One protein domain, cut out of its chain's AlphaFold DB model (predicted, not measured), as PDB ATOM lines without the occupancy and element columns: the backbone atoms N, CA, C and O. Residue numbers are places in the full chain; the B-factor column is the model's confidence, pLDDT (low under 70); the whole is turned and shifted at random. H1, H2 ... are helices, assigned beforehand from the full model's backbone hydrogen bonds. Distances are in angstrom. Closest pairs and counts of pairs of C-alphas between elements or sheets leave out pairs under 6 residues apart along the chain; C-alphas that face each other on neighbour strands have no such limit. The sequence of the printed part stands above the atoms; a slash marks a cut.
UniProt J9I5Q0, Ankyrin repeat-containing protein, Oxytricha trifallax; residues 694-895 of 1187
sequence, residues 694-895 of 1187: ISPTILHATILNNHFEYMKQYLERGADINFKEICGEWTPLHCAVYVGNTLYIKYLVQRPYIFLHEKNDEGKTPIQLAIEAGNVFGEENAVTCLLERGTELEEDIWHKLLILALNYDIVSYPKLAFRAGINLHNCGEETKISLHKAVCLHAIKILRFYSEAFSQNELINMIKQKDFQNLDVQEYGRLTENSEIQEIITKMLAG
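AT A GLANCE: This is residues 694 to 895 of the 1187 residues of the protein "Ankyrin repeat-containing protein" of Oxytricha trifallax (UniProt J9I5Q0). The chain winds in stacked turns into a rod: helix pairs H1 with H2, H3 with H4, H5 with H6, H7 with H8, H9 with H10 and H12 with H13 follow one another along its length, a solenoid of short helices. The first helices of these pairs make one row and the second helices another, with H11 an extra helix by the last pair; the stacking is loosest between H7 with H8 and H9 with H10, where no helices clearly touch. The 202 printed residues hold thirteen named helices, H1 to H13 in order, and no named strand; the class is all helix. The whole is loose, with a radius of gyration of the C-alphas of 20.6 A, and spans 65 by 28 by 26 A.

IN THESE COORDINATES: The longest helix is H7, residues 795 to 807, 18.6 A from C-alpha 795 at (39.867, 32.174, -21.484) to C-alpha 807. After it comes H8, residues 812 to 819, 10.7 A long. Before it stand H6, residues 782 to 787, H5, residues 766 to 772, H4, residues 742 to 749, and H3, residues 732 to 738. The first two helices are H1, residues 697 to 704, which begins with C-alpha 697 at (40.023, 0.128, -33.889), and H2, residues 708 to 716, 12.5 A long. After H8 come H9, residues 835 to 840, H10, residues 844 to 853, 14.5 A long, H11, residues 856 to 864, 12.2 A long, and H12, residues 873 to 879. H13, residues 883 to 894, measures 16.2 A and ends with C-alpha 894 at (43.501, 38.495, 10.448).

HOW THE PARTS SIT: H7 and H8 form a helical hairpin at a steep tilt of 42 degrees; their closest C-alphas, of Leu 802 and Tyr 813, are 6.2 A apart. H8 touches H6, the same way at a shallow tilt of 12 degrees, with the C-alphas of Thr 784 and Ser 812 closest at 7.0 A. H6 touches H5 at a steep tilt of 50 degrees, opposite ways, closest at Ala 770 and Ala 782, whose C-alphas are 5.8 A apart. H5 touches H3, with the C-alphas of His 734 and Pro 766 closest at 5.0 A. H3 and H4 are a hairpin, closest at the C-alphas of Ala 736 and Ile 745, 5.6 A apart. H3 touches H1 as well, closest at the C-alphas of His 700 and Pro 732, 5.3 A apart. H1 and H2 are a hairpin at a shallow tilt of 31 degrees, with the C-alphas of Thr 702 and Met 711 closest at 5.7 A. On the other side of H7 along the chain, H8 and H10 are close but not clearly touching; the C-alphas of Pro 814 and Ile 846 are closest, 7.4 A apart. H9 and H10 are a hairpin, and H9 touches H12 at a shallow tilt of 6 degrees, with the C-alphas of His 836 and Val 873 closest at 5.2 A. H12 and H13 are a hairpin too, while H11 touches H12, closest at the C-alphas of Ile 863 and Val 873, 5.0 A apart. H1 and H13 are apart. In H1 to H13 every O i to N i+4 pair is within hydrogen-bond range.

THE WHOLE: The C-alphas of Ile 694 and Arg 878 are the two farthest apart, at 65.6 A. The printed part has no cut. The links H2 to H3, H4 to H5 and H8 to H9 are long. The mean pLDDT of the printed part is 78.3, and 20 residues are under 70, among them residues 694 to 698 and residues 827 to 832.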
ATOM      1  N   ILE A 694      46.925  -4.971 -37.820       41.66
ATOM      2  CA  ILE A 694      45.732  -5.381 -37.072       41.66
ATOM      3  C   ILE A 694      44.880  -4.127 -36.866       41.66
ATOM      4  O   ILE A 694      45.409  -3.132 -36.380       41.66
ATOM      5  N   SER A 695      43.586  -4.197 -37.213       51.00
ATOM      6  CA  SER A 695      42.664  -3.049 -37.197       51.00
ATOM      7  C   SER A 695      42.871  -2.156 -35.960       51.00
ATOM      8  O   SER A 695      42.571  -2.592 -34.840       51.00
ATOM      9  N   PRO A 696      43.380  -0.920 -36.127       53.75
ATOM     10  CA  PRO A 696      43.707  -0.041 -35.001       53.75
ATOM     11  C   PRO A 696      42.489   0.386 -34.159       53.75
ATOM     12  O   PRO A 696      42.627   0.844 -33.021       53.75
ATOM     13  N   THR A 697      41.276   0.126 -34.655       60.81
ATOM     14  CA  THR A 697      40.023   0.128 -33.889       60.81
ATOM     15  C   THR A 697      40.091  -0.746 -32.625       60.81
ATOM     16  O   THR A 697      39.314  -0.517 -31.707       60.81
ATOM     17  N   ILE A 698      41.026  -1.703 -32.491       66.94
ATOM     18  CA  ILE A 698      41.159  -2.523 -31.268       66.94
ATOM     19  C   ILE A 698      41.387  -1.689 -29.998       66.94
ATOM     20  O   ILE A 698      40.774  -2.005 -28.978       66.94
ATOM     21  N   LEU A 699      42.209  -0.630 -30.017       75.56
ATOM     22  CA  LEU A 699      42.401   0.193 -28.812       75.56
ATOM     23  C   LEU A 699      41.092   0.893 -28.424       75.56
ATOM     24  O   LEU A 699      40.625   0.731 -27.297       75.56
ATOM     25  N   HIS A 700      40.451   1.554 -29.388       79.06
ATOM     26  CA  HIS A 700      39.128   2.169 -29.265       79.06
ATOM     27  C   HIS A 700      38.096   1.179 -28.700       79.06
ATOM     28  O   HIS A 700      37.476   1.439 -27.669       79.06
ATOM     29  N   ALA A 701      38.004  -0.019 -29.281       74.81
ATOM     30  CA  ALA A 701      37.118  -1.084 -28.831       74.81
ATOM     31  C   ALA A 701      37.440  -1.574 -27.407       74.81
ATOM     32  O   ALA A 701      36.511  -1.816 -26.641       74.81
ATOM     33  N   THR A 702      38.713  -1.691 -27.002       77.94
ATOM     34  CA  THR A 702      39.044  -2.049 -25.605       77.94
ATOM     35  C   THR A 702      38.662  -0.971 -24.598       77.94
ATOM     36  O   THR A 702      38.378  -1.303 -23.452       77.94
ATOM     37  N   ILE A 703      38.622   0.298 -25.002       79.69
ATOM     38  CA  ILE A 703      38.233   1.408 -24.129       79.69
ATOM     39  C   ILE A 703      36.705   1.480 -24.024       79.69
ATOM     40  O   ILE A 703      36.170   1.466 -22.918       79.69
ATOM     41  N   LEU A 704      36.003   1.442 -25.161       79.75
ATOM     42  CA  LEU A 704      34.536   1.456 -25.230       79.75
ATOM     43  C   LEU A 704      33.892   0.237 -24.540       79.75
ATOM     44  O   LEU A 704      32.854   0.375 -23.905       79.75
ATOM     45  N   ASN A 705      34.526  -0.943 -24.598       76.19
ATOM     46  CA  ASN A 705      34.074  -2.150 -23.887       76.19
ATOM     47  C   ASN A 705      34.652  -2.286 -22.461       76.19
ATOM     48  O   ASN A 705      34.524  -3.340 -21.844       76.19
ATOM     49  N   ASN A 706      35.303  -1.246 -21.925       80.50
ATOM     50  CA  ASN A 706      35.865  -1.211 -20.569       80.50
ATOM     51  C   ASN A 706      36.816  -2.394 -20.226       80.50
ATOM     52  O   ASN A 706      36.800  -2.956 -19.130       80.50
ATOM     53  N   HIS A 707      37.698  -2.753 -21.161       82.00
ATOM     54  CA  HIS A 707      38.660  -3.858 -21.083       82.00
ATOM     55  C   HIS A 707      40.111  -3.391 -20.797       82.00
ATOM     56  O   HIS A 707      41.032  -3.597 -21.594       82.00
ATOM     57  N   PHE A 708      40.332  -2.792 -19.619       81.38
ATOM     58  CA  PHE A 708      41.574  -2.096 -19.230       81.38
ATOM     59  C   PHE A 708      42.858  -2.927 -19.395       81.38
ATOM     60  O   PHE A 708      43.817  -2.470 -20.014       81.38
ATOM     61  N   GLU A 709      42.886  -4.169 -18.901       79.88
ATOM     62  CA  GLU A 709      44.086  -5.022 -18.975       79.88
ATOM     63  C   GLU A 709      44.430  -5.475 -20.404       79.88
ATOM     64  O   GLU A 709      45.584  -5.806 -20.680       79.88
ATOM     65  N   TYR A 710      43.465  -5.465 -21.331       75.75
ATOM     66  CA  TYR A 710      43.735  -5.696 -22.752       75.75
ATOM     67  C   TYR A 710      44.322  -4.441 -23.408       75.75
ATOM     68  O   TYR A 710      45.320  -4.548 -24.118       75.75
ATOM     69  N   MET A 711      43.785  -3.253 -23.098       83.62
ATOM     70  CA  MET A 711      44.341  -1.969 -23.553       83.62
ATOM     71  C   MET A 711      45.827  -1.830 -23.171       83.62
ATOM     72  O   MET A 711      46.654  -1.539 -24.039       83.62
ATOM     73  N   LYS A 712      46.202  -2.157 -21.919       80.19
ATOM     74  CA  LYS A 712      47.619  -2.196 -21.497       80.19
ATOM     75  C   LYS A 712      48.453  -3.139 -22.361       80.19
ATOM     76  O   LYS A 712      49.477  -2.728 -22.897       80.19
ATOM     77  N   GLN A 713      48.005  -4.387 -22.524       76.88
ATOM     78  CA  GLN A 713      48.735  -5.410 -23.276       76.88
ATOM     79  C   GLN A 713      48.932  -5.046 -24.750       76.88
ATOM     80  O   GLN A 713      49.945  -5.433 -25.330       76.88
ATOM     81  N   TYR A 714      48.000  -4.319 -25.372       74.00
ATOM     82  CA  TYR A 714      48.165  -3.850 -26.748       74.00
ATOM     83  C   TYR A 714      49.160  -2.685 -26.847       74.00
ATOM     84  O   TYR A 714      50.032  -2.717 -27.717       74.00
ATOM     85  N   LEU A 715      49.126  -1.720 -25.922       77.81
ATOM     86  CA  LEU A 715      50.128  -0.645 -25.870       77.81
ATOM     87  C   LEU A 715      51.536  -1.168 -25.528       77.81
ATOM     88  O   LEU A 715      52.519  -0.733 -26.122       77.81
ATOM     89  N   GLU A 716      51.654  -2.157 -24.639       76.50
ATOM     90  CA  GLU A 716      52.925  -2.829 -24.319       76.50
ATOM     91  C   GLU A 716      53.482  -3.658 -25.491       76.50
ATOM     92  O   GLU A 716      54.691  -3.881 -25.568       76.50
ATOM     93  N   ARG A 717      52.629  -4.065 -26.442       69.25
ATOM     94  CA  ARG A 717      53.018  -4.712 -27.710       69.25
ATOM     95  C   ARG A 717      53.271  -3.722 -28.853       69.25
ATOM     96  O   ARG A 717      53.619  -4.154 -29.950       69.25
ATOM     97  N   GLY A 718      53.151  -2.416 -28.602       65.44
ATOM     98  CA  GLY A 718      53.462  -1.365 -29.572       65.44
ATOM     99  C   GLY A 718      52.316  -0.976 -30.509       65.44
ATOM    100  O   GLY A 718      52.591  -0.499 -31.607       65.44
ATOM    101  N   ALA A 719      51.056  -1.165 -30.102       72.06
ATOM    102  CA  ALA A 719      49.923  -0.528 -30.774       72.06
ATOM    103  C   ALA A 719      50.010   1.009 -30.659       72.06
ATOM    104  O   ALA A 719      50.467   1.532 -29.639       72.06
ATOM    105  N   ASP A 720      49.573   1.729 -31.696       74.56
ATOM    106  CA  ASP A 720      49.669   3.191 -31.754       74.56
ATOM    107  C   ASP A 720      48.632   3.866 -30.842       74.56
ATOM    108  O   ASP A 720      47.423   3.739 -31.036       74.56
ATOM    109  N   ILE A 721      49.122   4.601 -29.843       82.25
ATOM    110  CA  ILE A 721      48.316   5.270 -28.818       82.25
ATOM    111  C   ILE A 721      47.537   6.490 -29.337       82.25
ATOM    112  O   ILE A 721      46.607   6.933 -28.667       82.25
ATOM    113  N   ASN A 722      47.901   7.024 -30.506       82.44
ATOM    114  CA  ASN A 722      47.310   8.234 -31.084       82.44
ATOM    115  C   ASN A 722      46.456   7.965 -32.328       82.44
ATOM    116  O   ASN A 722      45.946   8.918 -32.911       82.44
ATOM    117  N   PHE A 723      46.319   6.705 -32.756       81.38
ATOM    118  CA  PHE A 723      45.637   6.370 -34.006       81.38
ATOM    119  C   PHE A 723      44.220   6.956 -34.066       81.38
ATOM    120  O   PHE A 723      43.448   6.764 -33.134       81.38
ATOM    121  N   LYS A 724      43.867   7.606 -35.177       80.88
ATOM    122  CA  LYS A 724      42.522   8.136 -35.431       80.88
ATOM    123  C   LYS A 724      41.643   7.087 -36.099       80.88
ATOM    124  O   LYS A 724      41.935   6.665 -37.214       80.88
ATOM    125  N   GLU A 725      40.593   6.648 -35.414       75.50
ATOM    126  CA  GLU A 725      39.615   5.708 -35.961       75.50
ATOM    127  C   GLU A 725      38.935   6.289 -37.219       75.50
ATOM    128  O   GLU A 725      38.780   7.503 -37.355       75.50
ATOM    129  N   ILE A 726      38.626   5.419 -38.184       67.00
ATOM    130  CA  ILE A 726      38.312   5.793 -39.575       67.00
ATOM    131  C   ILE A 726      36.971   6.535 -39.668       67.00
ATOM    132  O   ILE A 726      36.767   7.337 -40.577       67.00
ATOM    133  N   CYS A 727      36.066   6.291 -38.722       58.84
ATOM    134  CA  CYS A 727      34.826   7.032 -38.564       58.84
ATOM    135  C   CYS A 727      34.996   8.086 -37.462       58.84
ATOM    136  O   CYS A 727      35.174   7.746 -36.295       58.84
ATOM    137  N   GLY A 728      34.889   9.372 -37.793       67.19
ATOM    138  CA  GLY A 728      34.916  10.430 -36.788       67.19
ATOM    139  C   GLY A 728      36.311  10.931 -36.402       67.19
ATOM    140  O   GLY A 728      36.379  11.840 -35.585       67.19
ATOM    141  N   GLU A 729      37.413  10.350 -36.888       81.44
ATOM    142  CA  GLU A 729      38.795  10.675 -36.475       81.44
ATOM    143  C   GLU A 729      39.047  10.629 -34.943       81.44
ATOM    144  O   GLU A 729      39.911  11.324 -34.399       81.44
ATOM    145  N   TRP A 730      38.305   9.796 -34.203       85.88
ATOM    146  CA  TRP A 730      38.478   9.668 -32.750       85.88
ATOM    147  C   TRP A 730      39.796   8.968 -32.411       85.88
ATOM    148  O   TRP A 730      40.101   7.918 -32.964       85.88
ATOM    149  N   THR A 731      40.552   9.506 -31.450       86.50
ATOM    150  CA  THR A 731      41.736   8.828 -30.880       86.50
ATOM    151  C   THR A 731      41.368   8.018 -29.624       86.50
ATOM    152  O   THR A 731      40.310   8.262 -29.028       86.50
ATOM    153  N   PRO A 732      42.244   7.127 -29.109       86.56
ATOM    154  CA  PRO A 732      41.974   6.375 -27.883       86.56
ATOM    155  C   PRO A 732      41.697   7.284 -26.677       86.56
ATOM    156  O   PRO A 732      40.936   6.915 -25.782       86.56
ATOM    157  N   LEU A 733      42.264   8.496 -26.669       89.50
ATOM    158  CA  LEU A 733      42.006   9.504 -25.643       89.50
ATOM    159  C   LEU A 733      40.599  10.115 -25.754       89.50
ATOM    160  O   LEU A 733      39.958  10.294 -24.722       89.50
ATOM    161  N   HIS A 734      40.084  10.357 -26.967       88.06
ATOM    162  CA  HIS A 734      38.692  10.787 -27.168       88.06
ATOM    163  C   HIS A 734      37.712   9.721 -26.644       88.06
ATOM    164  O   HIS A 734      36.806  10.045 -25.876       88.06
ATOM    165  N   CYS A 735      37.942   8.435 -26.948       85.75
ATOM    166  CA  CYS A 735      37.137   7.343 -26.384       85.75
ATOM    167  C   CYS A 735      37.233   7.271 -24.850       85.75
ATOM    168  O   CYS A 735      36.214   7.095 -24.186       85.75
ATOM    169  N   ALA A 736      38.432   7.415 -24.274       86.56
ATOM    170  CA  ALA A 736      38.626   7.349 -22.824       86.56
ATOM    171  C   ALA A 736      37.919   8.495 -22.086       86.56
ATOM    172  O   ALA A 736      37.361   8.280 -21.011       86.56
ATOM    173  N   VAL A 737      37.911   9.689 -22.686       88.00
ATOM    174  CA  VAL A 737      37.164  10.852 -22.201       88.00
ATOM    175  C   VAL A 737      35.656  10.640 -22.302       88.00
ATOM    176  O   VAL A 737      34.954  10.892 -21.329       88.00
ATOM    177  N   TYR A 738      35.148  10.174 -23.443       84.69
ATOM    178  CA  TYR A 738      33.710   9.975 -23.656       84.69
ATOM    179  C   TYR A 738      33.114   8.912 -22.723       84.69
ATOM    180  O   TYR A 738      32.018   9.084 -22.203       84.69
ATOM    181  N   VAL A 739      33.874   7.850 -22.438       83.38
ATOM    182  CA  VAL A 739      33.521   6.819 -21.443       83.38
ATOM    183  C   VAL A 739      33.616   7.352 -19.996       83.38
ATOM    184  O   VAL A 739      33.219   6.661 -19.061       83.38
ATOM    185  N   GLY A 740      34.164   8.555 -19.775       79.31
ATOM    186  CA  GLY A 740      34.301   9.209 -18.464       79.31
ATOM    187  C   GLY A 740      35.279   8.531 -17.494       79.31
ATOM    188  O   GLY A 740      35.535   9.033 -16.400       79.31
ATOM    189  N   ASN A 741      35.855   7.385 -17.867       82.62
ATOM    190  CA  ASN A 741      36.603   6.539 -16.946       82.62
ATOM    191  C   ASN A 741      38.046   7.035 -16.763       82.62
ATOM    192  O   ASN A 741      38.959   6.721 -17.538       82.62
ATOM    193  N   THR A 742      38.252   7.771 -15.669       81.88
ATOM    194  CA  THR A 742      39.524   8.390 -15.272       81.88
ATOM    195  C   THR A 742      40.705   7.418 -15.199       81.88
ATOM    196  O   THR A 742      41.838   7.857 -15.380       81.88
ATOM    197  N   LEU A 743      40.494   6.105 -15.024       85.38
ATOM    198  CA  LEU A 743      41.578   5.109 -15.046       85.38
ATOM    199  C   LEU A 743      42.240   4.991 -16.429       85.38
ATOM    200  O   LEU A 743      43.465   4.876 -16.515       85.38
ATOM    201  N   TYR A 744      41.458   5.062 -17.511       85.62
ATOM    202  CA  TYR A 744      41.987   5.049 -18.881       85.62
ATOM    203  C   TYR A 744      42.657   6.373 -19.202       85.62
ATOM    204  O   TYR A 744      43.782   6.376 -19.697       85.62
ATOM    205  N   ILE A 745      41.995   7.483 -18.863       87.75
ATOM    206  CA  ILE A 745      42.511   8.835 -19.092       87.75
ATOM    207  C   ILE A 745      43.872   8.975 -18.400       87.75
ATOM    208  O   ILE A 745      44.865   9.225 -19.074       87.75
ATOM    209  N   LYS A 746      43.971   8.678 -17.096       86.75
ATOM    210  CA  LYS A 746      45.242   8.713 -16.353       86.75
ATOM    211  C   LYS A 746      46.309   7.790 -16.959       86.75
ATOM    212  O   LYS A 746      47.457   8.209 -17.068       86.75
ATOM    213  N   TYR A 747      45.969   6.572 -17.393       86.62
ATOM    214  CA  TYR A 747      46.951   5.645 -17.983       86.62
ATOM    215  C   TYR A 747      47.467   6.089 -19.366       86.62
ATOM    216  O   TYR A 747      48.650   5.907 -19.664       86.62
ATOM    217  N   LEU A 748      46.607   6.679 -20.204       84.44
ATOM    218  CA  LEU A 748      46.975   7.217 -21.520       84.44
ATOM    219  C   LEU A 748      47.764   8.529 -21.383       84.44
ATOM    220  O   LEU A 748      48.835   8.673 -21.968       84.44
ATOM    221  N   VAL A 749      47.280   9.453 -20.551       85.75
ATOM    222  CA  VAL A 749      47.877  10.777 -20.306       85.75
ATOM    223  C   VAL A 749      49.259  10.677 -19.639       85.75
ATOM    224  O   VAL A 749      50.145  11.488 -19.916       85.75
ATOM    225  N   GLN A 750      49.508   9.632 -18.839       84.56
ATOM    226  CA  GLN A 750      50.838   9.312 -18.294       84.56
ATOM    227  C   GLN A 750      51.878   8.905 -19.353       84.56
ATOM    228  O   GLN A 750      53.062   8.790 -19.027       84.56
ATOM    229  N   ARG A 751      51.494   8.667 -20.614       82.62
ATOM    230  CA  ARG A 751      52.458   8.347 -21.677       82.62
ATOM    231  C   ARG A 751      53.103   9.628 -22.239       82.62
ATOM    232  O   ARG A 751      52.454  10.672 -22.325       82.62
ATOM    233  N   PRO A 752      54.395   9.590 -22.622       72.19
ATOM    234  CA  PRO A 752      55.114  10.789 -23.056       72.19
ATOM    235  C   PRO A 752      54.715  11.270 -24.460       72.19
ATOM    236  O   PRO A 752      54.857  12.455 -24.735       72.19
ATOM    237  N   TYR A 753      54.205  10.377 -25.316       79.69
ATOM    238  CA  TYR A 753      53.924  10.637 -26.737       79.69
ATOM    239  C   TYR A 753      52.430  10.806 -27.067       79.69
ATOM    240  O   TYR A 753      52.067  10.760 -28.236       79.69
ATOM    241  N   ILE A 754      51.563  10.947 -26.062       84.69
ATOM    242  CA  ILE A 754      50.113  11.107 -26.253       84.69
ATOM    243  C   ILE A 754      49.786  12.468 -26.890       84.69
ATOM    244  O   ILE A 754      50.305  13.496 -26.450       84.69
ATOM    245  N   PHE A 755      48.920  12.498 -27.903       84.50
ATOM    246  CA  PHE A 755      48.445  13.747 -28.503       84.50
ATOM    247  C   PHE A 755      47.185  14.245 -27.782       84.50
ATOM    248  O   PHE A 755      46.140  13.595 -27.798       84.50
ATOM    249  N   LEU A 756      47.292  15.409 -27.135       83.56
ATOM    250  CA  LEU A 756      46.234  15.987 -26.290       83.56
ATOM    251  C   LEU A 756      45.333  16.995 -27.025       83.56
ATOM    252  O   LEU A 756      44.263  17.327 -26.524       83.56
ATOM    253  N   HIS A 757      45.771  17.476 -28.193       83.88
ATOM    254  CA  HIS A 757      45.128  18.545 -28.970       83.88
ATOM    255  C   HIS A 757      44.697  18.101 -30.378       83.88
ATOM    256  O   HIS A 757      44.284  18.935 -31.181       83.88
ATOM    257  N   GLU A 758      44.786  16.800 -30.682       83.56
ATOM    258  CA  GLU A 758      44.160  16.245 -31.887       83.56
ATOM    259  C   GLU A 758      42.663  16.536 -31.882       83.56
ATOM    260  O   GLU A 758      42.035  16.518 -30.825       83.56
ATOM    261  N   LYS A 759      42.099  16.774 -33.064       85.62
ATOM    262  CA  LYS A 759      40.666  17.011 -33.246       85.62
ATOM    263  C   LYS A 759      40.010  15.815 -33.918       85.62
ATOM    264  O   LYS A 759      40.596  15.253 -34.837       85.62
ATOM    265  N   ASN A 760      38.811  15.464 -33.475       83.38
ATOM    266  CA  ASN A 760      37.921  14.550 -34.188       83.38
ATOM    267  C   ASN A 760      37.228  15.269 -35.380       83.38
ATOM    268  O   ASN A 760      37.381  16.482 -35.544       83.38
ATOM    269  N   ASP A 761      36.427  14.556 -36.178       83.75
ATOM    270  CA  ASP A 761      35.669  15.091 -37.332       83.75
ATOM    271  C   ASP A 761      34.690  16.216 -36.953       83.75
ATOM    272  O   ASP A 761      34.340  17.056 -37.783       83.75
ATOM    273  N   GLU A 762      34.251  16.266 -35.691       80.44
ATOM    274  CA  GLU A 762      33.416  17.351 -35.161       80.44
ATOM    275  C   GLU A 762      34.232  18.628 -34.864       80.44
ATOM    276  O   GLU A 762      33.678  19.634 -34.421       80.44
ATOM    277  N   GLY A 763      35.550  18.601 -35.097       82.44
ATOM    278  CA  GLY A 763      36.494  19.686 -34.827       82.44
ATOM    279  C   GLY A 763      36.907  19.810 -33.357       82.44
ATOM    280  O   GLY A 763      37.569  20.790 -32.996       82.44
ATOM    281  N   LYS A 764      36.526  18.845 -32.512       81.94
ATOM    282  CA  LYS A 764      36.656  18.900 -31.051       81.94
ATOM    283  C   LYS A 764      37.884  18.143 -30.578       81.94
ATOM    284  O   LYS A 764      38.167  17.045 -31.044       81.94
ATOM    285  N   THR A 765      38.580  18.731 -29.616       86.19
ATOM    286  CA  THR A 765      39.679  18.095 -28.876       86.19
ATOM    287  C   THR A 765      39.155  17.211 -27.733       86.19
ATOM    288  O   THR A 765      38.007  17.384 -27.306       86.19
ATOM    289  N   PRO A 766      39.981  16.322 -27.141       86.88
ATOM    290  CA  PRO A 766      39.579  15.515 -25.992       86.88
ATOM    291  C   PRO A 766      39.078  16.354 -24.813       86.88
ATOM    292  O   PRO A 766      38.112  15.970 -24.166       86.88
ATOM    293  N   ILE A 767      39.674  17.521 -24.539       86.62
ATOM    294  CA  ILE A 767      39.221  18.371 -23.428       86.62
ATOM    295  C   ILE A 767      37.889  19.079 -23.726       86.62
ATOM    296  O   ILE A 767      37.082  19.262 -22.820       86.62
ATOM    297  N   GLN A 768      37.599  19.394 -24.993       82.94
ATOM    298  CA  GLN A 768      36.286  19.910 -25.398       82.94
ATOM    299  C   GLN A 768      35.204  18.824 -25.291       82.94
ATOM    300  O   GLN A 768      34.155  19.087 -24.705       82.94
ATOM    301  N   LEU A 769      35.480  17.583 -25.726       84.88
ATOM    302  CA  LEU A 769      34.571  16.452 -25.479       84.88
ATOM    303  C   LEU A 769      34.350  16.190 -23.983       84.88
ATOM    304  O   LEU A 769      33.240  15.843 -23.596       84.88
ATOM    305  N   ALA A 770      35.365  16.362 -23.130       84.69
ATOM    306  CA  ALA A 770      35.219  16.181 -21.684       84.69
ATOM    307  C   ALA A 770      34.215  17.173 -21.073       84.69
ATOM    308  O   ALA A 770      33.431  16.800 -20.201       84.69
ATOM    309  N   ILE A 771      34.224  18.418 -21.558       82.12
ATOM    310  CA  ILE A 771      33.316  19.480 -21.116       82.12
ATOM    311  C   ILE A 771      31.901  19.247 -21.666       82.12
ATOM    312  O   ILE A 771      30.939  19.297 -20.903       82.12
ATOM    313  N   GLU A 772      31.760  18.933 -22.957       78.69
ATOM    314  CA  GLU A 772      30.452  18.664 -23.580       78.69
ATOM    315  C   GLU A 772      29.769  17.395 -23.048       78.69
ATOM    316  O   GLU A 772      28.550  17.378 -22.890       78.69
ATOM    317  N   ALA A 773      30.534  16.345 -22.736       74.31
ATOM    318  CA  ALA A 773      30.013  15.104 -22.161       74.31
ATOM    319  C   ALA A 773      29.631  15.228 -20.671       74.31
ATOM    320  O   ALA A 773      29.252  14.233 -20.057       74.31
ATOM    321  N   GLY A 774      29.762  16.415 -20.065       74.62
ATOM    322  CA  GLY A 774      29.452  16.635 -18.651       74.62
ATOM    323  C   GLY A 774      30.461  16.017 -17.677       74.62
ATOM    324  O   GLY A 774      30.207  15.997 -16.475       74.62
ATOM    325  N   ASN A 775      31.634  15.567 -18.142       77.19
ATOM    326  CA  ASN A 775      32.690  14.971 -17.308       77.19
ATOM    327  C   ASN A 775      33.509  16.040 -16.548       77.19
ATOM    328  O   ASN A 775      34.740  15.980 -16.477       77.19
ATOM    329  N   VAL A 776      32.793  17.021 -15.984       74.81
ATOM    330  CA  VAL A 776      33.296  18.203 -15.267       74.81
ATOM    331  C   VAL A 776      33.063  18.150 -13.752       74.81
ATOM    332  O   VAL A 776      33.583  19.002 -13.032       74.81
ATOM    333  N   PHE A 777      32.290  17.185 -13.252       70.81
ATOM    334  CA  PHE A 777      31.932  17.082 -11.835       70.81
ATOM    335  C   PHE A 777      32.954  16.257 -11.032       70.81
ATOM    336  O   PHE A 777      33.579  15.338 -11.559       70.81
ATOM    337  N   GLY A 778      33.111  16.581  -9.745       72.44
ATOM    338  CA  GLY A 778      34.093  15.956  -8.848       72.44
ATOM    339  C   GLY A 778      35.519  16.512  -8.990       72.44
ATOM    340  O   GLY A 778      35.870  17.121  -9.996       72.44
ATOM    341  N   GLU A 779      36.355  16.310  -7.964       65.62
ATOM    342  CA  GLU A 779      37.731  16.843  -7.917       65.62
ATOM    343  C   GLU A 779      38.670  16.151  -8.935       65.62
ATOM    344  O   GLU A 779      39.449  16.817  -9.623       65.62
ATOM    345  N   GLU A 780      38.568  14.824  -9.083       74.00
ATOM    346  CA  GLU A 780      39.276  14.043 -10.110       74.00
ATOM    347  C   GLU A 780      38.320  13.635 -11.240       74.00
ATOM    348  O   GLU A 780      37.491  12.743 -11.066       74.00
ATOM    349  N   ASN A 781      38.458  14.246 -12.418       81.94
ATOM    350  CA  ASN A 781      37.598  13.997 -13.574       81.94
ATOM    351  C   ASN A 781      38.396  14.056 -14.891       81.94
ATOM    352  O   ASN A 781      39.626  14.167 -14.886       81.94
ATOM    353  N   ALA A 782      37.713  13.943 -16.033       82.75
ATOM    354  CA  ALA A 782      38.356  13.938 -17.346       82.75
ATOM    355  C   ALA A 782      39.092  15.255 -17.653       82.75
ATOM    356  O   ALA A 782      40.218  15.221 -18.149       82.75
ATOM    357  N   VAL A 783      38.488  16.400 -17.318       83.19
ATOM    358  CA  VAL A 783      39.068  17.730 -17.550       83.19
ATOM    359  C   VAL A 783      40.278  17.961 -16.646       83.19
ATOM    360  O   VAL A 783      41.328  18.366 -17.142       83.19
ATOM    361  N   THR A 784      40.194  17.650 -15.347       84.25
ATOM    362  CA  THR A 784      41.325  17.863 -14.425       84.25
ATOM    363  C   THR A 784      42.521  16.976 -14.771       84.25
ATOM    364  O   THR A 784      43.646  17.472 -14.805       84.25
ATOM    365  N   CYS A 785      42.294  15.717 -15.168       84.06
ATOM    366  CA  CYS A 785      43.361  14.822 -15.632       84.06
ATOM    367  C   CYS A 785      44.070  15.311 -16.912       84.06
ATOM    368  O   CYS A 785      45.241  14.991 -17.110       84.06
ATOM    369  N   LEU A 786      43.382  16.050 -17.792       84.31
ATOM    370  CA  LEU A 786      43.976  16.633 -19.003       84.31
ATOM    371  C   LEU A 786      44.732  17.931 -18.684       84.31
ATOM    372  O   LEU A 786      45.896  18.072 -19.066       84.31
ATOM    373  N   LEU A 787      44.120  18.826 -17.900       83.50
ATOM    374  CA  LEU A 787      44.728  20.082 -17.446       83.50
ATOM    375  C   LEU A 787      46.036  19.854 -16.674       83.50
ATOM    376  O   LEU A 787      47.016  20.552 -16.920       83.50
ATOM    377  N   GLU A 788      46.101  18.838 -15.804       81.88
ATOM    378  CA  GLU A 788      47.333  18.459 -15.088       81.88
ATOM    379  C   GLU A 788      48.503  18.084 -16.012       81.88
ATOM    380  O   GLU A 788      49.661  18.126 -15.589       81.88
ATOM    381  N   ARG A 789      48.233  17.732 -17.275       80.25
ATOM    382  CA  ARG A 789      49.264  17.413 -18.270       80.25
ATOM    383  C   ARG A 789      49.782  18.639 -19.029       80.25
ATOM    384  O   ARG A 789      50.784  18.508 -19.734       80.25
ATOM    385  N   GLY A 790      49.137  19.797 -18.867       68.56
ATOM    386  CA  GLY A 790      49.471  21.048 -19.548       68.56
ATOM    387  C   GLY A 790      48.652  21.321 -20.812       68.56
ATOM    388  O   GLY A 790      49.171  21.948 -21.729       68.56
ATOM    389  N   THR A 791      47.401  20.852 -20.904       75.12
ATOM    390  CA  THR A 791      46.504  21.290 -21.987       75.12
ATOM    391  C   THR A 791      46.036  22.721 -21.748       75.12
ATOM    392  O   THR A 791      45.302  22.976 -20.792       75.12
ATOM    393  N   GLU A 792      46.407  23.639 -22.632       70.75
ATOM    394  CA  GLU A 792      45.861  24.998 -22.636       70.75
ATOM    395  C   GLU A 792      44.366  24.996 -23.024       70.75
ATOM    396  O   GLU A 792      43.904  24.156 -23.803       70.75
ATOM    397  N   LEU A 793      43.611  25.941 -22.458       76.69
ATOM    398  CA  LEU A 793      42.201  26.212 -22.747       76.69
ATOM    399  C   LEU A 793      42.018  27.716 -22.973       76.69
ATOM    400  O   LEU A 793      42.685  28.528 -22.333       76.69
ATOM    401  N   GLU A 794      41.070  28.071 -23.838       76.00
ATOM    402  CA  GLU A 794      40.664  29.456 -24.095       76.00
ATOM    403  C   GLU A 794      40.071  30.113 -22.835       76.00
ATOM    404  O   GLU A 794      39.410  29.459 -22.021       76.00
ATOM    405  N   GLU A 795      40.269  31.425 -22.684       71.06
ATOM    406  CA  GLU A 795      39.867  32.174 -21.484       71.06
ATOM    407  C   GLU A 795      38.349  32.085 -21.216       71.06
ATOM    408  O   GLU A 795      37.926  31.907 -20.074       71.06
ATOM    409  N   ASP A 796      37.520  32.096 -22.264       75.12
ATOM    410  CA  ASP A 796      36.061  31.917 -22.179       75.12
ATOM    411  C   ASP A 796      35.639  30.531 -21.664       75.12
ATOM    412  O   ASP A 796      34.562  30.376 -21.078       75.12
ATOM    413  N   ILE A 797      36.459  29.501 -21.900       79.00
ATOM    414  CA  ILE A 797      36.198  28.135 -21.431       79.00
ATOM    415  C   ILE A 797      36.562  28.037 -19.949       79.00
ATOM    416  O   ILE A 797      35.767  27.518 -19.164       79.00
ATOM    417  N   TRP A 798      37.697  28.616 -19.543       82.00
ATOM    418  CA  TRP A 798      38.058  28.757 -18.130       82.00
ATOM    419  C   TRP A 798      37.000  29.515 -17.331       82.00
ATOM    420  O   TRP A 798      36.625  29.059 -16.252       82.00
ATOM    421  N   HIS A 799      36.467  30.617 -17.868       76.88
ATOM    422  CA  HIS A 799      35.397  31.369 -17.215       76.88
ATOM    423  C   HIS A 799      34.180  30.481 -16.911       76.88
ATOM    424  O   HIS A 799      33.752  30.396 -15.761       76.88
ATOM    425  N   LYS A 800      33.675  29.738 -17.904       78.38
ATOM    426  CA  LYS A 800      32.552  28.796 -17.728       78.38
ATOM    427  C   LYS A 800      32.874  27.702 -16.700       78.38
ATOM    428  O   LYS A 800      32.065  27.437 -15.812       78.38
ATOM    429  N   LEU A 801      34.061  27.102 -16.797       81.62
ATOM    430  CA  LEU A 801      34.515  26.011 -15.930       81.62
ATOM    431  C   LEU A 801      34.635  26.447 -14.460       81.62
ATOM    432  O   LEU A 801      34.247  25.708 -13.558       81.62
ATOM    433  N   LEU A 802      35.120  27.664 -14.209       82.50
ATOM    434  CA  LEU A 802      35.296  28.207 -12.861       82.50
ATOM    435  C   LEU A 802      33.986  28.741 -12.254       82.50
ATOM    436  O   LEU A 802      33.813  28.654 -11.042       82.50
ATOM    437  N   ILE A 803      33.030  29.225 -13.058       79.56
ATOM    438  CA  ILE A 803      31.665  29.529 -12.577       79.56
ATOM    439  C   ILE A 803      30.964  28.240 -12.126       79.56
ATOM    440  O   ILE A 803      30.358  28.208 -11.057       79.56
ATOM    441  N   LEU A 804      31.093  27.154 -12.900       79.50
ATOM    442  CA  LEU A 804      30.622  25.832 -12.479       79.50
ATOM    443  C   LEU A 804      31.345  25.375 -11.202       79.50
ATOM    444  O   LEU A 804      30.692  24.904 -10.274       79.50
ATOM    445  N   ALA A 805      32.661  25.581 -11.103       84.00
ATOM    446  CA  ALA A 805      33.418  25.264  -9.895       84.00
ATOM    447  C   ALA A 805      32.867  25.980  -8.648       84.00
ATOM    448  O   ALA A 805      32.730  25.338  -7.611       84.00
ATOM    449  N   LEU A 806      32.490  27.262  -8.755       80.25
ATOM    450  CA  LEU A 806      31.843  28.011  -7.669       80.25
ATOM    451  C   LEU A 806      30.472  27.433  -7.286       80.25
ATOM    452  O   LEU A 806      30.205  27.267  -6.100       80.25
ATOM    453  N   ASN A 807      29.628  27.092  -8.265       80.00
ATOM    454  CA  ASN A 807      28.284  26.551  -8.014       80.00
ATOM    455  C   ASN A 807      28.291  25.178  -7.310       80.00
ATOM    456  O   ASN A 807      27.322  24.841  -6.634       80.00
ATOM    457  N   TYR A 808      29.357  24.387  -7.477       80.06
ATOM    458  CA  TYR A 808      29.501  23.042  -6.897       80.06
ATOM    459  C   TYR A 808      30.622  22.943  -5.833       80.06
ATOM    460  O   TYR A 808      30.943  21.846  -5.373       80.06
ATOM    461  N   ASP A 809      31.222  24.077  -5.446       81.69
ATOM    462  CA  ASP A 809      32.364  24.205  -4.522       81.69
ATOM    463  C   ASP A 809      33.516  23.211  -4.814       81.69
ATOM    464  O   ASP A 809      33.980  22.482  -3.933       81.69
ATOM    465  N   ILE A 810      33.948  23.141  -6.081       82.00
ATOM    466  CA  ILE A 810      35.021  22.253  -6.574       82.00
ATOM    467  C   ILE A 810      36.355  23.012  -6.597       82.00
ATOM    468  O   ILE A 810      36.494  24.015  -7.297       82.00
ATOM    469  N   VAL A 811      37.367  22.530  -5.872       84.38
ATOM    470  CA  VAL A 811      38.617  23.290  -5.659       84.38
ATOM    471  C   VAL A 811      39.680  23.022  -6.730       84.38
ATOM    472  O   VAL A 811      40.564  23.855  -6.947       84.38
ATOM    473  N   SER A 812      39.609  21.881  -7.416       84.31
ATOM    474  CA  SER A 812      40.561  21.484  -8.460       84.31
ATOM    475  C   SER A 812      40.697  22.522  -9.580       84.31
ATOM    476  O   SER A 812      41.823  22.866  -9.946       84.31
ATOM    477  N   TYR A 813      39.595  23.092 -10.081       84.62
ATOM    478  CA  TYR A 813      39.652  24.069 -11.175       84.62
ATOM    479  C   TYR A 813      40.299  25.403 -10.775       84.62
ATOM    480  O   TYR A 813      41.237  25.794 -11.471       84.62
ATOM    481  N   PRO A 814      39.927  26.078  -9.663       82.81
ATOM    482  CA  PRO A 814      40.677  27.240  -9.177       82.81
ATOM    483  C   PRO A 814      42.165  26.942  -8.936       82.81
ATOM    484  O   PRO A 814      43.018  27.743  -9.319       82.81
ATOM    485  N   LYS A 815      42.502  25.765  -8.385       83.25
ATOM    486  CA  LYS A 815      43.897  25.331  -8.173       83.25
ATOM    487  C   LYS A 815      44.675  25.158  -9.485       83.25
ATOM    488  O   LYS A 815      45.863  25.475  -9.527       83.25
ATOM    489  N   LEU A 816      44.033  24.684 -10.553       82.81
ATOM    490  CA  LEU A 816      44.643  24.536 -11.880       82.81
ATOM    491  C   LEU A 816      44.728  25.873 -12.634       82.81
ATOM    492  O   LEU A 816      45.774  26.175 -13.201       82.81
ATOM    493  N   ALA A 817      43.689  26.707 -12.574       81.88
ATOM    494  CA  ALA A 817      43.674  28.037 -13.182       81.88
ATOM    495  C   ALA A 817      44.737  28.973 -12.574       81.88
ATOM    496  O   ALA A 817      45.445  29.662 -13.306       81.88
ATOM    497  N   PHE A 818      44.926  28.931 -11.249       81.50
ATOM    498  CA  PHE A 818      46.000  29.663 -10.566       81.50
ATOM    499  C   PHE A 818      47.395  29.211 -11.035       81.50
ATOM    500  O   PHE A 818      48.255  30.041 -11.315       81.50
ATOM    501  N   ARG A 819      47.611  27.896 -11.205       80.12
ATOM    502  CA  ARG A 819      48.859  27.346 -11.781       80.12
ATOM    503  C   ARG A 819      49.070  27.743 -13.246       80.12
ATOM    504  O   ARG A 819      50.216  27.848 -13.669       80.12
ATOM    505  N   ALA A 820      47.993  27.965 -13.996       75.88
ATOM    506  CA  ALA A 820      48.022  28.474 -15.367       75.88
ATOM    507  C   ALA A 820      48.192  30.010 -15.454       75.88
ATOM    508  O   ALA A 820      48.233  30.551 -16.554       75.88
ATOM    509  N   GLY A 821      48.296  30.720 -14.321       74.38
ATOM    510  CA  GLY A 821      48.482  32.177 -14.281       74.38
ATOM    511  C   GLY A 821      47.218  32.997 -14.565       74.38
ATOM    512  O   GLY A 821      47.315  34.184 -14.871       74.38
ATOM    513  N   ILE A 822      46.034  32.385 -14.483       79.38
ATOM    514  CA  ILE A 822      44.756  33.022 -14.824       79.38
ATOM    515  C   ILE A 822      44.272  33.891 -13.663       79.38
ATOM    516  O   ILE A 822      44.293  33.469 -12.504       79.38
ATOM    517  N   ASN A 823      43.790  35.098 -13.969       75.25
ATOM    518  CA  ASN A 823      43.266  35.998 -12.950       75.25
ATOM    519  C   ASN A 823      41.937  35.478 -12.365       75.25
ATOM    520  O   ASN A 823      40.887  35.560 -12.998       75.25
ATOM    521  N   LEU A 824      41.984  35.003 -11.117       77.31
ATOM    522  CA  LEU A 824      40.819  34.551 -10.347       77.31
ATOM    523  C   LEU A 824      40.033  35.693  -9.669       77.31
ATOM    524  O   LEU A 824      39.146  35.417  -8.859       77.31
ATOM    525  N   HIS A 825      40.364  36.961  -9.923       75.25
ATOM    526  CA  HIS A 825      39.648  38.107  -9.366       75.25
ATOM    527  C   HIS A 825      39.430  39.207 -10.413       75.25
ATOM    528  O   HIS A 825      40.262  40.092 -10.619       75.25
ATOM    529  N   ASN A 826      38.258  39.179 -11.044       73.12
ATOM    530  CA  ASN A 826      37.742  40.261 -11.870       73.12
ATOM    531  C   ASN A 826      36.347  40.659 -11.359       73.12
ATOM    532  O   ASN A 826      35.377  39.925 -11.530       73.12
ATOM    533  N   CYS A 827      36.261  41.811 -10.691       67.75
ATOM    534  CA  CYS A 827      35.027  42.330 -10.095       67.75
ATOM    535  C   CYS A 827      34.211  43.248 -11.033       67.75
ATOM    536  O   CYS A 827      33.125  43.686 -10.653       67.75
ATOM    537  N   GLY A 828      34.720  43.545 -12.238       63.41
ATOM    538  CA  GLY A 828      34.116  44.506 -13.169       63.41
ATOM    539  C   GLY A 828      32.983  43.955 -14.043       63.41
ATOM    540  O   GLY A 828      32.251  44.734 -14.647       63.41
ATOM    541  N   GLU A 829      32.821  42.633 -14.108       64.31
ATOM    542  CA  GLU A 829      31.812  41.953 -14.929       64.31
ATOM    543  C   GLU A 829      31.108  40.863 -14.106       64.31
ATOM    544  O   GLU A 829      31.759  39.979 -13.550       64.31
ATOM    545  N   GLU A 830      29.771  40.875 -14.068       63.53
ATOM    546  CA  GLU A 830      28.959  39.901 -13.312       63.53
ATOM    547  C   GLU A 830      29.220  38.435 -13.711       63.53
ATOM    548  O   GLU A 830      29.026  37.507 -12.916       63.53
ATOM    549  N   THR A 831      29.647  38.236 -14.956       58.03
ATOM    550  CA  THR A 831      29.962  36.957 -15.597       58.03
ATOM    551  C   THR A 831      31.348  36.416 -15.251       58.03
ATOM    552  O   THR A 831      31.666  35.313 -15.688       58.03
ATOM    553  N   LYS A 832      32.185  37.147 -14.501       66.56
ATOM    554  CA  LYS A 832      33.573  36.752 -14.220       66.56
ATOM    555  C   LYS A 832      33.801  36.361 -12.759       66.56
ATOM    556  O   LYS A 832      33.000  36.643 -11.866       66.56
ATOM    557  N   ILE A 833      34.883  35.616 -12.530       71.69
ATOM    558  CA  ILE A 833      35.202  35.034 -11.224       71.69
ATOM    559  C   ILE A 833      35.692  36.145 -10.299       71.69
ATOM    560  O   ILE A 833      36.605  36.899 -10.633       71.69
ATOM    561  N   SER A 834      35.114  36.214  -9.105       77.19
ATOM    562  CA  SER A 834      35.538  37.134  -8.058       77.19
ATOM    563  C   SER A 834      35.297  36.534  -6.677       77.19
ATOM    564  O   SER A 834      34.453  35.652  -6.497       77.19
ATOM    565  N   LEU A 835      36.015  37.060  -5.683       81.88
ATOM    566  CA  LEU A 835      35.844  36.666  -4.282       81.88
ATOM    567  C   LEU A 835      34.415  36.968  -3.784       81.88
ATOM    568  O   LEU A 835      33.845  36.177  -3.037       81.88
ATOM    569  N   HIS A 836      33.806  38.049  -4.290       78.50
ATOM    570  CA  HIS A 836      32.391  38.389  -4.114       78.50
ATOM    571  C   HIS A 836      31.476  37.222  -4.519       78.50
ATOM    572  O   HIS A 836      30.699  36.733  -3.702       78.50
ATOM    573  N   LYS A 837      31.627  36.700  -5.748       77.25
ATOM    574  CA  LYS A 837      30.803  35.594  -6.267       77.25
ATOM    575  C   LYS A 837      30.942  34.320  -5.419       77.25
ATOM    576  O   LYS A 837      29.946  33.639  -5.195       77.25
ATOM    577  N   ALA A 838      32.143  34.027  -4.911       83.19
ATOM    578  CA  ALA A 838      32.394  32.883  -4.027       83.19
ATOM    579  C   ALA A 838      31.687  33.000  -2.665       83.19
ATOM    580  O   ALA A 838      31.178  32.002  -2.157       83.19
ATOM    581  N   VAL A 839      31.595  34.214  -2.106       82.00
ATOM    582  CA  VAL A 839      30.788  34.489  -0.905       82.00
ATOM    583  C   VAL A 839      29.295  34.340  -1.211       82.00
ATOM    584  O   VAL A 839      28.619  33.587  -0.517       82.00
ATOM    585  N   CYS A 840      28.785  34.961  -2.282       79.69
ATOM    586  CA  CYS A 840      27.366  34.865  -2.664       79.69
ATOM    587  C   CYS A 840      26.893  33.419  -2.911       79.69
ATOM    588  O   CYS A 840      25.760  33.073  -2.583       79.69
ATOM    589  N   LEU A 841      27.751  32.579  -3.495       80.00
ATOM    590  CA  LEU A 841      27.467  31.171  -3.800       80.00
ATOM    591  C   LEU A 841      27.813  30.215  -2.644       80.00
ATOM    592  O   LEU A 841      27.644  29.011  -2.787       80.00
ATOM    593  N   HIS A 842      28.249  30.739  -1.493       84.06
ATOM    594  CA  HIS A 842      28.567  29.966  -0.288       84.06
ATOM    595  C   HIS A 842      29.660  28.890  -0.497       84.06
ATOM    596  O   HIS A 842      29.665  27.851   0.164       84.06
ATOM    597  N   ALA A 843      30.615  29.147  -1.399       83.50
ATOM    598  CA  ALA A 843      31.652  28.202  -1.823       83.50
ATOM    599  C   ALA A 843      32.809  28.107  -0.801       83.50
ATOM    600  O   ALA A 843      33.891  28.674  -0.986       83.50
ATOM    601  N   ILE A 844      32.560  27.430   0.327       82.62
ATOM    602  CA  ILE A 844      33.448  27.391   1.503       82.62
ATOM    603  C   ILE A 844      34.842  26.827   1.185       82.62
ATOM    604  O   ILE A 844      35.839  27.405   1.631       82.62
ATOM    605  N   LYS A 845      34.962  25.731   0.425       82.75
ATOM    606  CA  LYS A 845      36.277  25.153   0.096       82.75
ATOM    607  C   LYS A 845      37.067  26.058  -0.850       82.75
ATOM    608  O   LYS A 845      38.284  26.186  -0.697       82.75
ATOM    609  N   ILE A 846      36.398  26.718  -1.796       83.12
ATOM    610  CA  ILE A 846      37.044  27.686  -2.693       83.12
ATOM    611  C   ILE A 846      37.488  28.936  -1.920       83.12
ATOM    612  O   ILE A 846      38.615  29.390  -2.112       83.12
ATOM    613  N   LEU A 847      36.678  29.445  -0.983       83.81
ATOM    614  CA  LEU A 847      37.089  30.523  -0.073       83.81
ATOM    615  C   LEU A 847      38.327  30.124   0.747       83.81
ATOM    616  O   LEU A 847      39.295  30.884   0.802       83.81
ATOM    617  N   ARG A 848      38.355  28.909   1.313       82.38
ATOM    618  CA  ARG A 848      39.550  28.373   1.992       82.38
ATOM    619  C   ARG A 848      40.765  28.360   1.051       82.38
ATOM    620  O   ARG A 848      41.811  28.870   1.442       82.38
ATOM    621  N   PHE A 849      40.627  27.927  -0.204       85.44
ATOM    622  CA  PHE A 849      41.712  27.997  -1.197       85.44
ATOM    623  C   PHE A 849      42.210  29.427  -1.483       85.44
ATOM    624  O   PHE A 849      43.423  29.623  -1.544       85.44
ATOM    625  N   TYR A 850      41.337  30.438  -1.590       82.31
ATOM    626  CA  TYR A 850      41.795  31.833  -1.716       82.31
ATOM    627  C   TYR A 850      42.696  32.239  -0.533       82.31
ATOM    628  O   TYR A 850      43.718  32.888  -0.750       82.31
ATOM    629  N   SER A 851      42.378  31.801   0.693       78.25
ATOM    630  CA  SER A 851      43.208  32.061   1.884       78.25
ATOM    631  C   SER A 851      44.554  31.316   1.906       78.25
ATOM    632  O   SER A 851      45.467  31.736   2.613       78.25
ATOM    633  N   GLU A 852      44.694  30.229   1.137       79.12
ATOM    634  CA  GLU A 852      45.950  29.479   0.981       79.12
ATOM    635  C   GLU A 852      46.841  30.029  -0.146       79.12
ATOM    636  O   GLU A 852      48.065  29.934  -0.061       79.12
ATOM    637  N   ALA A 853      46.232  30.531  -1.225       78.81
ATOM    638  CA  ALA A 853      46.916  30.812  -2.490       78.81
ATOM    639  C   ALA A 853      47.436  32.248  -2.635       78.81
ATOM    640  O   ALA A 853      48.452  32.459  -3.298       78.81
ATOM    641  N   PHE A 854      46.752  33.225  -2.038       80.94
ATOM    642  CA  PHE A 854      47.066  34.651  -2.175       80.94
ATOM    643  C   PHE A 854      47.731  35.201  -0.909       80.94
ATOM    644  O   PHE A 854      47.469  34.738   0.201       80.94
ATOM    645  N   SER A 855      48.586  36.218  -1.048       80.38
ATOM    646  CA  SER A 855      49.172  36.881   0.118       80.38
ATOM    647  C   SER A 855      48.127  37.700   0.883       80.38
ATOM    648  O   SER A 855      47.131  38.164   0.325       80.38
ATOM    649  N   GLN A 856      48.380  37.949   2.172       74.44
ATOM    650  CA  GLN A 856      47.492  38.755   3.024       74.44
ATOM    651  C   GLN A 856      47.212  40.146   2.427       74.44
ATOM    652  O   GLN A 856      46.086  40.627   2.501       74.44
ATOM    653  N   ASN A 857      48.202  40.776   1.783       77.12
ATOM    654  CA  ASN A 857      48.034  42.089   1.154       77.12
ATOM    655  C   ASN A 857      47.127  42.031  -0.086       77.12
ATOM    656  O   ASN A 857      46.301  42.920  -0.282       77.12
ATOM    657  N   GLU A 858      47.249  40.984  -0.907       79.12
ATOM    658  CA  GLU A 858      46.376  40.765  -2.067       79.12
ATOM    659  C   GLU A 858      44.945  40.466  -1.614       79.12
ATOM    660  O   GLU A 858      44.017  41.116  -2.087       79.12
ATOM    661  N   LEU A 859      44.767  39.591  -0.618       79.38
ATOM    662  CA  LEU A 859      43.464  39.293  -0.014       79.38
ATOM    663  C   LEU A 859      42.805  40.540   0.583       79.38
ATOM    664  O   LEU A 859      41.637  40.804   0.311       79.38
ATOM    665  N   ILE A 860      43.542  41.354   1.344       78.12
ATOM    666  CA  ILE A 860      43.030  42.612   1.908       78.12
ATOM    667  C   ILE A 860      42.602  43.585   0.799       78.12
ATOM    668  O   ILE A 860      41.600  44.282   0.966       78.12
ATOM    669  N   ASN A 861      43.310  43.625  -0.333       79.44
ATOM    670  CA  ASN A 861      42.919  44.438  -1.484       79.44
ATOM    671  C   ASN A 861      41.677  43.864  -2.190       79.44
ATOM    672  O   ASN A 861      40.738  44.609  -2.444       79.44
ATOM    673  N   MET A 862      41.621  42.551  -2.429       79.75
ATOM    674  CA  MET A 862      40.494  41.838  -3.056       79.75
ATOM    675  C   MET A 862      39.212  41.843  -2.208       79.75
ATOM    676  O   MET A 862      38.119  41.743  -2.758       79.75
ATOM    677  N   ILE A 863      39.327  41.955  -0.880       80.25
ATOM    678  CA  ILE A 863      38.192  42.084   0.052       80.25
ATOM    679  C   ILE A 863      37.663  43.526   0.107       80.25
ATOM    680  O   ILE A 863      36.481  43.726   0.373       80.25
ATOM    681  N   LYS A 864      38.527  44.527  -0.130       77.25
ATOM    682  CA  LYS A 864      38.188  45.967  -0.120       77.25
ATOM    683  C   LYS A 864      37.821  46.536  -1.491       77.25
ATOM    684  O   LYS A 864      37.225  47.609  -1.555       77.25
ATOM    685  N   GLN A 865      38.223  45.881  -2.579       79.56
ATOM    686  CA  GLN A 865      37.729  46.201  -3.914       79.56
ATOM    687  C   GLN A 865      36.219  45.990  -3.928       79.56
ATOM    688  O   GLN A 865      35.743  44.961  -3.466       79.56
ATOM    689  N   LYS A 866      35.487  46.977  -4.446       77.06
ATOM    690  CA  LYS A 866      34.047  46.875  -4.667       77.06
ATOM    691  C   LYS A 866      33.767  46.299  -6.051       77.06
ATOM    692  O   LYS A 866      34.584  46.435  -6.965       77.06
ATOM    693  N   ASP A 867      32.625  45.647  -6.184       76.56
ATOM    694  CA  ASP A 867      32.161  45.050  -7.430       76.56
ATOM    695  C   ASP A 867      31.300  46.010  -8.277       76.56
ATOM    696  O   ASP A 867      31.130  47.191  -7.963       76.56
ATOM    697  N   PHE A 868      30.728  45.490  -9.364       71.25
ATOM    698  CA  PHE A 868      29.780  46.201 -10.228       71.25
ATOM    699  C   PHE A 868      28.473  46.632  -9.522       71.25
ATOM    700  O   PHE A 868      27.800  47.540 -10.012       71.25
ATOM    701  N   GLN A 869      28.116  46.034  -8.377       71.38
ATOM    702  CA  GLN A 869      27.009  46.471  -7.512       71.38
ATOM    703  C   GLN A 869      27.453  47.525  -6.477       71.38
ATOM    704  O   GLN A 869      26.629  48.028  -5.711       71.38
ATOM    705  N   ASN A 870      28.736  47.908  -6.494       78.25
ATOM    706  CA  ASN A 870      29.391  48.821  -5.558       78.25
ATOM    707  C   ASN A 870      29.391  48.302  -4.102       78.25
ATOM    708  O   ASN A 870      29.449  49.091  -3.150       78.25
ATOM    709  N   LEU A 871      29.347  46.978  -3.928       77.88
ATOM    710  CA  LEU A 871      29.420  46.273  -2.646       77.88
ATOM    711  C   LEU A 871      30.804  45.635  -2.468       77.88
ATOM    712  O   LEU A 871      31.457  45.288  -3.449       77.88
ATOM    713  N   ASP A 872      31.271  45.519  -1.223       82.00
ATOM    714  CA  ASP A 872      32.517  44.816  -0.881       82.00
ATOM    715  C   ASP A 872      32.268  43.401  -0.318       82.00
ATOM    716  O   ASP A 872      31.141  43.008   0.008       82.00
ATOM    717  N   VAL A 873      33.329  42.599  -0.206       81.06
ATOM    718  CA  VAL A 873      33.232  41.191   0.223       81.06
ATOM    719  C   VAL A 873      32.751  41.055   1.680       81.06
ATOM    720  O   VAL A 873      32.111  40.057   2.019       81.06
ATOM    721  N   GLN A 874      32.992  42.046   2.550       78.50
ATOM    722  CA  GLN A 874      32.456  42.039   3.918       78.50
ATOM    723  C   GLN A 874      30.963  42.372   3.939       78.50
ATOM    724  O   GLN A 874      30.220  41.786   4.726       78.50
ATOM    725  N   GLU A 875      30.518  43.303   3.096       79.12
ATOM    726  CA  GLU A 875      29.103  43.639   2.929       79.12
ATOM    727  C   GLU A 875      28.316  42.412   2.441       79.12
ATOM    728  O   GLU A 875      27.309  42.062   3.061       79.12
ATOM    729  N   TYR A 876      28.824  41.666   1.451       78.62
ATOM    730  CA  TYR A 876      28.234  40.378   1.061       78.62
ATOM    731  C   TYR A 876      28.287  39.322   2.174       78.62
ATOM    732  O   TYR A 876      27.282  38.659   2.416       78.62
ATOM    733  N   GLY A 877      29.403  39.190   2.900       75.25
ATOM    734  CA  GLY A 877      29.509  38.240   4.015       75.25
ATOM    735  C   GLY A 877      28.501  38.507   5.142       75.25
ATOM    736  O   GLY A 877      28.004  37.573   5.772       75.25
ATOM    737  N   ARG A 878      28.136  39.775   5.378       77.44
ATOM    738  CA  ARG A 878      27.050  40.144   6.306       77.44
ATOM    739  C   ARG A 878      25.670  39.753   5.769       77.44
ATOM    740  O   ARG A 878      24.817  39.370   6.561       77.44
ATOM    741  N   LEU A 879      25.459  39.822   4.453       75.62
ATOM    742  CA  LEU A 879      24.190  39.487   3.794       75.62
ATOM    743  C   LEU A 879      23.921  37.975   3.683       75.62
ATOM    744  O   LEU A 879      22.764  37.592   3.555       75.62
ATOM    745  N   THR A 880      24.943  37.114   3.737       70.19
ATOM    746  CA  THR A 880      24.770  35.651   3.609       70.19
ATOM    747  C   THR A 880      24.211  34.949   4.854       70.19
ATOM    748  O   THR A 880      23.936  33.757   4.784       70.19
ATOM    749  N   GLU A 881      24.110  35.632   6.004       71.88
ATOM    750  CA  GLU A 881      23.731  35.101   7.341       71.88
ATOM    751  C   GLU A 881      24.574  33.912   7.887       71.88
ATOM    752  O   GLU A 881      24.560  33.637   9.085       71.88
ATOM    753  N   ASN A 882      25.372  33.246   7.048       77.31
ATOM    754  CA  ASN A 882      26.224  32.111   7.387       77.31
ATOM    755  C   ASN A 882      27.444  32.534   8.233       77.31
ATOM    756  O   ASN A 882      28.353  33.227   7.762       77.31
ATOM    757  N   SER A 883      27.485  32.051   9.476       77.06
ATOM    758  CA  SER A 883      28.539  32.346  10.448       77.06
ATOM    759  C   SER A 883      29.914  31.774  10.081       77.06
ATOM    760  O   SER A 883      30.911  32.422  10.388       77.06
ATOM    761  N   GLU A 884      30.006  30.628   9.394       79.69
ATOM    762  CA  GLU A 884      31.303  30.076   8.968       79.69
ATOM    763  C   GLU A 884      31.943  30.966   7.894       79.69
ATOM    764  O   GLU A 884      33.138  31.244   7.954       79.69
ATOM    765  N   ILE A 885      31.153  31.492   6.953       81.25
ATOM    766  CA  ILE A 885      31.652  32.414   5.920       81.25
ATOM    767  C   ILE A 885      32.137  33.726   6.555       81.25
ATOM    768  O   ILE A 885      33.211  34.220   6.207       81.25
ATOM    769  N   GLN A 886      31.402  34.263   7.532       79.06
ATOM    770  CA  GLN A 886      31.818  35.453   8.284       79.06
ATOM    771  C   GLN A 886      33.083  35.199   9.123       79.06
ATOM    772  O   GLN A 886      33.986  36.042   9.144       79.06
ATOM    773  N   GLU A 887      33.200  34.031   9.763       79.44
ATOM    774  CA  GLU A 887      34.404  33.612  10.488       79.44
ATOM    775  C   GLU A 887      35.604  33.470   9.532       79.44
ATOM    776  O   GLU A 887      36.694  33.959   9.834       79.44
ATOM    777  N   ILE A 888      35.407  32.873   8.352       80.25
ATOM    778  CA  ILE A 888      36.429  32.713   7.307       80.25
ATOM    779  C   ILE A 888      36.907  34.074   6.782       80.25
ATOM    780  O   ILE A 888      38.112  34.313   6.775       80.25
ATOM    781  N   ILE A 889      36.007  34.994   6.409       80.19
ATOM    782  CA  ILE A 889      36.380  36.347   5.944       80.19
ATOM    783  C   ILE A 889      37.158  37.095   7.040       80.19
ATOM    784  O   ILE A 889      38.176  37.732   6.764       80.19
ATOM    785  N   THR A 890      36.738  36.964   8.301       78.44
ATOM    786  CA  THR A 890      37.440  37.566   9.446       78.44
ATOM    787  C   THR A 890      38.835  36.954   9.642       78.44
ATOM    788  O   THR A 890      39.798  37.686   9.872       78.44
ATOM    789  N   LYS A 891      38.990  35.632   9.473       75.38
ATOM    790  CA  LYS A 891      40.292  34.938   9.526       75.38
ATOM    791  C   LYS A 891      41.212  35.296   8.356       75.38
ATOM    792  O   LYS A 891      42.408  35.459   8.593       75.38
ATOM    793  N   MET A 892      40.682  35.488   7.140       74.56
ATOM    794  CA  MET A 892      41.452  36.001   5.993       74.56
ATOM    795  C   MET A 892      42.049  37.379   6.303       74.56
ATOM    796  O   MET A 892      43.235  37.605   6.078       74.56
ATOM    797  N   LEU A 893      41.240  38.284   6.865       71.75
ATOM    798  CA  LEU A 893      41.660  39.636   7.252       71.75
ATOM    799  C   LEU A 893      42.668  39.641   8.413       71.75
ATOM    800  O   LEU A 893      43.554  40.491   8.443       71.75
ATOM    801  N   ALA A 894      42.553  38.693   9.348       68.38
ATOM    802  CA  ALA A 894      43.501  38.495  10.448       68.38
ATOM    803  C   ALA A 894      44.771  37.713  10.044       68.38
ATOM    804  O   ALA A 894      45.711  37.609  10.832       68.38
ATOM    805  N   GLY A 895      44.814  37.148   8.831       57.78
ATOM    806  CA  GLY A 895      45.973  36.427   8.308       57.78
ATOM    807  C   GLY A 895      46.253  35.068   8.966       57.78
ATOM    808  O   GLY A 895      47.370  34.556   8.854       57.78
TER     809      GLY A 895